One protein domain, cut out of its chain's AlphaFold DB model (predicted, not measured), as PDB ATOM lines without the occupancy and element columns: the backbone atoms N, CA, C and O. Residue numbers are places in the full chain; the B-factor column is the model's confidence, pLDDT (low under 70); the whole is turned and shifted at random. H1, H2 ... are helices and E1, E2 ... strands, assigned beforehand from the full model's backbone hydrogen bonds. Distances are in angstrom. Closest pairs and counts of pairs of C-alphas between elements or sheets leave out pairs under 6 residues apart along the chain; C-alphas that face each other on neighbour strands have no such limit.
ATOM      1  N   THR A   6     -18.338 -27.050 152.150       89.88
ATOM      2  CA  THR A   6     -17.338 -26.949 153.208       89.88
ATOM      3  C   THR A   6     -17.601 -28.032 154.244       89.88
ATOM      4  O   THR A   6     -18.750 -28.360 154.551       89.88
ATOM      5  N   ARG A   7     -16.534 -28.623 154.776       93.25
ATOM      6  CA  ARG A   7     -16.607 -29.677 155.788       93.25
ATOM      7  C   ARG A   7     -15.574 -29.445 156.881       93.25
ATOM      8  O   ARG A   7     -14.454 -29.028 156.604       93.25
ATOM      9  N   LYS A   8     -15.951 -29.719 158.131       94.38
ATOM     10  CA  LYS A   8     -15.022 -29.694 159.266       94.38
ATOM     11  C   LYS A   8     -14.232 -31.000 159.288       94.38
ATOM     12  O   LYS A   8     -14.835 -32.073 159.270       94.38
ATOM     13  N   VAL A   9     -12.910 -30.917 159.354       93.81
ATOM     14  CA  VAL A   9     -12.018 -32.073 159.493       93.81
ATOM     15  C   VAL A   9     -11.123 -31.817 160.698       93.81
ATOM     16  O   VAL A   9     -10.214 -31.000 160.638       93.81
ATOM     17  N   GLY A  10     -11.421 -32.466 161.827       93.56
ATOM     18  CA  GLY A  10     -10.766 -32.146 163.098       93.56
ATOM     19  C   GLY A  10     -11.088 -30.716 163.538       93.56
ATOM     20  O   GLY A  10     -12.263 -30.391 163.751       93.56
ATOM     21  N   ASP A  11     -10.058 -29.881 163.650       95.06
ATOM     22  CA  ASP A  11     -10.166 -28.446 163.953       95.06
ATOM     23  C   ASP A  11     -10.082 -27.552 162.706       95.06
ATOM     24  O   ASP A  11     -10.259 -26.337 162.806       95.06
ATOM     25  N   ASP A  12      -9.917 -28.154 161.527       92.69
ATOM     26  CA  ASP A  12      -9.790 -27.444 160.262       92.69
ATOM     27  C   ASP A  12     -11.126 -27.351 159.511       92.69
ATOM     28  O   ASP A  12     -12.018 -28.199 159.639       92.69
ATOM     29  N   ILE A  13     -11.253 -26.314 158.678       91.19
ATOM     30  CA  ILE A  13     -12.316 -26.185 157.675       91.19
ATOM     31  C   ILE A  13     -11.706 -26.506 156.316       91.19
ATOM     32  O   ILE A  13     -10.791 -25.824 155.859       91.19
ATOM     33  N   VAL A  14     -12.249 -27.524 155.659       92.12
ATOM     34  CA  VAL A  14     -11.858 -27.946 154.316       92.12
ATOM     35  C   VAL A  14     -12.938 -27.515 153.333       92.12
ATOM     36  O   VAL A  14     -14.130 -27.684 153.594       92.12
ATOM     37  N   ILE A  15     -12.518 -26.942 152.210       88.88
ATOM     38  CA  ILE A  15     -13.392 -26.565 151.100       88.88
ATOM     39  C   ILE A  15     -13.080 -27.518 149.955       88.88
ATOM     40  O   ILE A  15     -11.937 -27.572 149.506       88.88
ATOM     41  N   ASP A  16     -14.082 -28.263 149.495       87.88
ATOM     42  CA  ASP A  16     -13.912 -29.138 148.340       87.88
ATOM     43  C   ASP A  16     -14.026 -28.281 147.066       87.88
ATOM     44  O   ASP A  16     -15.080 -27.711 146.762       87.88
ATOM     45  N   VAL A  17     -12.907 -28.147 146.351       84.69
ATOM     46  CA  VAL A  17     -12.787 -27.341 145.130       84.69
ATOM     47  C   VAL A  17     -12.824 -28.267 143.909       84.69
ATOM     48  O   VAL A  17     -12.082 -29.246 143.889       84.69
ATOM     49  N   PRO A  18     -13.654 -27.994 142.887       82.06
ATOM     50  CA  PRO A  18     -13.663 -28.778 141.658       82.06
ATOM     51  C   PRO A  18     -12.435 -28.496 140.782       82.06
ATOM     52  O   PRO A  18     -11.958 -27.361 140.707       82.06
ATOM     53  N   ASP A  19     -11.991 -29.517 140.046       81.88
ATOM     54  CA  ASP A  19     -10.805 -29.461 139.176       81.88
ATOM     55  C   ASP A  19     -10.870 -28.340 138.121       81.88
ATOM     56  O   ASP A  19      -9.849 -27.792 137.704       81.88
ATOM     57  N   ASP A  20     -12.077 -27.944 137.704       84.44
ATOM     58  CA  ASP A  20     -12.286 -26.915 136.683       84.44
ATOM     59  C   ASP A  20     -12.005 -25.477 137.158       84.44
ATOM     60  O   ASP A  20     -11.970 -24.560 136.337       84.44
ATOM     61  N   MET A  21     -11.746 -25.266 138.455       82.25
ATOM     62  CA  MET A  21     -11.267 -23.979 138.977       82.25
ATOM     63  C   MET A  21      -9.772 -23.738 138.738       82.25
ATOM     64  O   MET A  21      -9.300 -22.629 138.991       82.25
ATOM     65  N   GLY A  22      -9.020 -24.737 138.262       81.81
ATOM     66  CA  GLY A  22      -7.583 -24.594 138.009       81.81
ATOM     67  C   GLY A  22      -6.749 -24.410 139.282       81.81
ATOM     68  O   GLY A  22      -5.675 -23.811 139.237       81.81
ATOM     69  N   ILE A  23      -7.255 -24.883 140.427       84.19
ATOM     70  CA  ILE A  23      -6.484 -24.985 141.669       84.19
ATOM     71  C   ILE A  23      -5.707 -26.298 141.622       84.19
ATOM     72  O   ILE A  23      -6.294 -27.366 141.478       84.19
ATOM     73  N   GLU A  24      -4.385 -26.212 141.721       84.56
ATOM     74  CA  GLU A  24      -3.511 -27.380 141.663       84.56
ATOM     75  C   GLU A  24      -3.350 -27.995 143.057       84.56
ATOM     76  O   GLU A  24      -3.197 -27.286 144.058       84.56
ATOM     77  N   ALA A  25      -3.355 -29.328 143.114       84.62
ATOM     78  CA  ALA A  25      -2.990 -30.062 144.318       84.62
ATOM     79  C   ALA A  25      -1.545 -29.733 144.740       84.62
ATOM     80  O   ALA A  25      -0.706 -29.374 143.914       84.62
ATOM     81  N   ASP A  26      -1.266 -29.850 146.040       87.06
ATOM     82  CA  ASP A  26       0.054 -29.605 146.640       87.06
ATOM     83  C   ASP A  26       0.614 -28.180 146.445       87.06
ATOM     84  O   ASP A  26       1.813 -27.934 146.605       87.06
ATOM     85  N   LYS A  27      -0.252 -27.206 146.133       86.25
ATOM     86  CA  LYS A  27       0.104 -25.786 146.025       86.25
ATOM     87  C   LYS A  27      -0.442 -24.965 147.188       86.25
ATOM     88  O   LYS A  27      -1.531 -25.199 147.705       86.25
ATOM     89  N   GLU A  28       0.316 -23.939 147.569       88.31
ATOM     90  CA  GLU A  28      -0.082 -22.982 148.599       88.31
ATOM     91  C   GLU A  28      -0.698 -21.718 147.988       88.31
ATOM     92  O   GLU A  28      -0.167 -21.127 147.038       88.31
ATOM     93  N   TYR A  29      -1.779 -21.251 148.607       89.38
ATOM     94  CA  TYR A  29      -2.511 -20.055 148.204       89.38
ATOM     95  C   TYR A  29      -2.631 -19.085 149.377       89.38
ATOM     96  O   TYR A  29      -2.789 -19.486 150.529       89.38
ATOM     97  N   PHE A  30      -2.591 -17.790 149.079       86.75
ATOM     98  CA  PHE A  30      -3.037 -16.768 150.016       86.75
ATOM     99  C   PHE A  30      -4.551 -16.629 149.940       86.75
ATOM    100  O   PHE A  30      -5.113 -16.585 148.847       86.75
ATOM    101  N   ILE A  31      -5.181 -16.501 151.104       88.75
ATOM    102  CA  ILE A  31      -6.605 -16.203 151.231       88.75
ATOM    103  C   ILE A  31      -6.743 -14.737 151.628       88.75
ATOM    104  O   ILE A  31      -6.233 -14.321 152.669       88.75
ATOM    105  N   ILE A  32      -7.432 -13.953 150.803       88.50
ATOM    106  CA  ILE A  32      -7.736 -12.547 151.077       88.50
ATOM    107  C   ILE A  32      -9.245 -12.415 151.238       88.50
ATOM    108  O   ILE A  32      -9.998 -12.805 150.351       88.50
ATOM    109  N   LYS A  33      -9.689 -11.867 152.370       90.19
ATOM    110  CA  LYS A  33     -11.097 -11.533 152.590       90.19
ATOM    111  C   LYS A  33     -11.408 -10.196 151.919       90.19
ATOM    112  O   LYS A  33     -10.749  -9.201 152.210       90.19
ATOM    113  N   GLU A  34     -12.417 -10.182 151.064       90.56
ATOM    114  CA  GLU A  34     -12.914  -8.980 150.400       90.56
ATOM    115  C   GLU A  34     -13.996  -8.275 151.237       90.56
ATOM    116  O   GLU A  34     -14.626  -8.871 152.117       90.56
ATOM    117  N   GLU A  35     -14.238  -6.990 150.962       91.25
ATOM    118  CA  GLU A  35     -15.221  -6.175 151.697       91.25
ATOM    119  C   GLU A  35     -16.663  -6.683 151.540       91.25
ATOM    120  O   GLU A  35     -17.477  -6.542 152.450       91.25
ATOM    121  N   ASN A  36     -16.968  -7.343 150.420       89.25
ATOM    122  CA  ASN A  36     -18.265  -7.968 150.134       89.25
ATOM    123  C   ASN A  36     -18.485  -9.304 150.882       89.25
ATOM    124  O   ASN A  36     -19.508  -9.957 150.678       89.25
ATOM    125  N   GLY A  37     -17.534  -9.733 151.723       83.69
ATOM    126  CA  GLY A  37     -17.577 -11.016 152.430       83.69
ATOM    127  C   GLY A  37     -17.103 -12.215 151.602       83.69
ATOM    128  O   GLY A  37     -17.104 -13.333 152.115       83.69
ATOM    129  N   GLY A  38     -16.682 -11.995 150.356       87.56
ATOM    130  CA  GLY A  38     -16.032 -12.986 149.510       87.56
ATOM    131  C   GLY A  38     -14.587 -13.259 149.923       87.56
ATOM    132  O   GLY A  38     -13.992 -12.551 150.742       87.56
ATOM    133  N   PHE A  39     -14.015 -14.304 149.331       87.50
ATOM    134  CA  PHE A  39     -12.608 -14.648 149.487       87.50
ATOM    135  C   PHE A  39     -11.946 -14.759 148.118       87.50
ATOM    136  O   PHE A  39     -12.485 -15.395 147.213       87.50
ATOM    137  N   MET A  40     -10.755 -14.182 147.995       87.19
ATOM    138  CA  MET A  40      -9.881 -14.345 146.843       87.19
ATOM    139  C   MET A  40      -8.744 -15.302 147.196       87.19
ATOM    140  O   MET A  40      -8.090 -15.144 148.230       87.19
ATOM    141  N   LEU A  41      -8.507 -16.280 146.321       87.44
ATOM    142  CA  LEU A  41      -7.390 -17.217 146.406       87.44
ATOM    143  C   LEU A  41      -6.323 -16.811 145.391       87.44
ATOM    144  O   LEU A  41      -6.607 -16.723 144.198       87.44
ATOM    145  N   ILE A  42      -5.097 -16.566 145.855       85.38
ATOM    146  CA  ILE A  42      -3.979 -16.176 144.984       85.38
ATOM    147  C   ILE A  42      -2.835 -17.180 145.152       85.38
ATOM    148  O   ILE A  42      -2.350 -17.336 146.277       85.38
ATOM    149  N   PRO A  43      -2.355 -17.833 144.072       87.00
ATOM    150  CA  PRO A  43      -1.203 -18.726 144.149       87.00
ATOM    151  C   PRO A  43       0.017 -17.996 144.712       87.00
ATOM    152  O   PRO A  43       0.401 -16.928 144.220       87.00
ATOM    153  N   LYS A  44       0.674 -18.585 145.712       81.25
ATOM    154  CA  LYS A  44       1.843 -17.984 146.372       81.25
ATOM    155  C   LYS A  44       3.034 -17.787 145.426       81.25
ATOM    156  O   LYS A  44       3.844 -16.884 145.625       81.25
ATOM    157  N   GLU A  45       3.121 -18.597 144.373       73.75
ATOM    158  CA  GLU A  45       4.170 -18.519 143.348       73.75
ATOM    159  C   GLU A  45       3.954 -17.386 142.322       73.75
ATOM    160  O   GLU A  45       4.852 -17.106 141.521       73.75
ATOM    161  N   SER A  46       2.805 -16.697 142.364       67.75
ATOM    162  CA  SER A  46       2.453 -15.627 141.425       67.75
ATOM    163  C   SER A  46       3.461 -14.464 141.449       67.75
ATOM    164  O   SER A  46       3.805 -13.918 142.504       67.75
ATOM    165  N   GLN A  47       3.928 -14.041 140.262       58.75
ATOM    166  CA  GLN A  47       4.857 -12.911 140.079       58.75
ATOM    167  C   GLN A  47       4.344 -11.607 140.705       58.75
ATOM    168  O   GLN A  47       5.149 -10.826 141.214       58.75
ATOM    169  N   MET A  48       3.022 -11.414 140.735       58.66
ATOM    170  CA  MET A  48       2.368 -10.239 141.316       58.66
ATOM    171  C   MET A  48       2.759 -10.046 142.791       58.66
ATOM    172  O   MET A  48       3.045  -8.935 143.230       58.66
ATOM    173  N   PHE A  49       2.904 -11.144 143.540       59.44
ATOM    174  CA  PHE A  49       3.364 -11.106 144.928       59.44
ATOM    175  C   PHE A  49       4.884 -10.983 145.059       59.44
ATOM    176  O   PHE A  49       5.359 -10.355 146.004       59.44
ATOM    177  N   LYS A  50       5.676 -11.523 144.121       58.22
ATOM    178  CA  LYS A  50       7.144 -11.357 144.148       58.22
ATOM    179  C   LYS A  50       7.551  -9.881 144.101       58.22
ATOM    180  O   LYS A  50       8.557  -9.521 144.715       58.22
ATOM    181  N   GLU A  51       6.794  -9.026 143.416       58.62
ATOM    182  CA  GLU A  51       7.063  -7.582 143.366       58.62
ATOM    183  C   GLU A  51       6.533  -6.825 144.595       58.62
ATOM    184  O   GLU A  51       7.273  -6.033 145.193       58.62
ATOM    185  N   GLU A  52       5.302  -7.114 145.027       57.66
ATOM    186  CA  GLU A  52       4.668  -6.532 146.223       57.66
ATOM    187  C   GLU A  52       5.475  -6.851 147.501       57.66
ATOM    188  O   GLU A  52       5.810  -5.972 148.303       57.66
ATOM    189  N   TYR A  53       5.886  -8.114 147.654       55.12
ATOM    190  CA  TYR A  53       6.685  -8.597 148.780       55.12
ATOM    191  C   TYR A  53       8.077  -7.948 148.808       55.12
ATOM    192  O   TYR A  53       8.542  -7.506 149.864       55.12
ATOM    193  N   LYS A  54       8.731  -7.793 147.644       55.31
ATOM    194  CA  LYS A  54      10.020  -7.086 147.529       55.31
ATOM    195  C   LYS A  54       9.920  -5.615 147.948       55.31
ATOM    196  O   LYS A  54      10.836  -5.118 148.611       55.31
ATOM    197  N   LYS A  55       8.828  -4.916 147.608       57.81
ATOM    198  CA  LYS A  55       8.597  -3.521 148.037       57.81
ATOM    199  C   LYS A  55       8.426  -3.404 149.555       57.81
ATOM    200  O   LYS A  55       9.007  -2.504 150.167       57.81
ATOM    201  N   ARG A  56       7.690  -4.334 150.175       51.94
ATOM    202  CA  ARG A  56       7.397  -4.334 151.621       51.94
ATOM    203  C   ARG A  56       8.596  -4.735 152.494       51.94
ATOM    204  O   ARG A  56       8.715  -4.262 153.621       51.94
ATOM    205  N   TYR A  57       9.520  -5.549 151.975       51.00
ATOM    206  CA  TYR A  57      10.763  -5.898 152.680       51.00
ATOM    207  C   TYR A  57      11.853  -4.822 152.555       51.00
ATOM    208  O   TYR A  57      12.502  -4.497 153.547       51.00
ATOM    209  N   LYS A  58      12.018  -4.187 151.380       50.97
ATOM    210  CA  LYS A  58      12.990  -3.082 151.205       50.97
ATOM    211  C   LYS A  58      12.681  -1.853 152.067       50.97
ATOM    212  O   LYS A  58      13.595  -1.119 152.431       50.97
ATOM    213  N   SER A  59      11.412  -1.628 152.397       55.06
ATOM    214  CA  SER A  59      10.977  -0.512 153.245       55.06
ATOM    215  C   SER A  59      11.290  -0.728 154.732       55.06
ATOM    216  O   SER A  59      11.555   0.246 155.427       55.06
ATOM    217  N   LYS A  60      11.374  -1.979 155.215       47.84
ATOM    218  CA  LYS A  60      11.790  -2.292 156.599       47.84
ATOM    219  C   LYS A  60      13.304  -2.228 156.830       47.84
ATOM    220  O   LYS A  60      13.734  -2.062 157.965       47.84
ATOM    221  N   SER A  61      14.123  -2.334 155.782       52.25
ATOM    222  CA  SER A  61      15.588  -2.229 155.898       52.25
ATOM    223  C   SER A  61      16.109  -0.787 155.940       52.25
ATOM    224  O   SER A  61      17.293  -0.590 156.184       52.25
ATOM    225  N   ARG A  62      15.254   0.218 155.702       50.34
ATOM    226  CA  ARG A  62      15.629   1.647 155.689       50.34
ATOM    227  C   ARG A  62      15.319   2.404 156.983       50.34
ATOM    228  O   ARG A  62      15.715   3.552 157.101       50.34
TER     229      ARG A  62
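What this domain is: This is residues 6 to 62 of the 65 residues of an uncharacterized protein of Alkalibacterium olivapovliticus (UniProt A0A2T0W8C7). Two small hairpins make a drawn-out model, E3 with E4 in the middle and E1 with E2 at one end, while most of helix H1 sticks out at the other end. The 57 printed residues have the order E1, E2, E3, E4, H1, with two antiparallel two-stranded sheets; the class is mixed, helices and strands. The whole is only just loose, close to extended, with a radius of gyration of the C-alphas of 15.0 A and spans of 45 by 26 by 22 A.

How they stand to each other: E3, residues 29 to 33, and E4, residues 39 to 43, form an antiparallel hairpin at 156 degrees, with N 30 and O 42 within hydrogen-bond range at 2.8 A. E1, residues 6 to 9, and E2, residues 12 to 15, form another at 148 degrees, with N 7 and O 14 at 2.8 A. E2 and E3 are apart. H1, residues 47 to 60, follows E4 after a tight link and is apart from E3; 9 of its 10 O i to N i+4 pairs are within range.

Where its parts are: E3 measures 12.9 A, E4 13.2 A and H1 20.8 A. E1 begins at C-alpha 6 (-17.338, -26.949, 153.208); H1 ends at C-alpha 60 (11.790, -2.292, 156.599).

The domain as a whole: The farthest C-alphas, of Arg 7 and Arg 62, are 44.9 A apart. The printed part has no cut. Residues 16 to 28 form a long link. Residues 46 to 62 have pLDDT under 70.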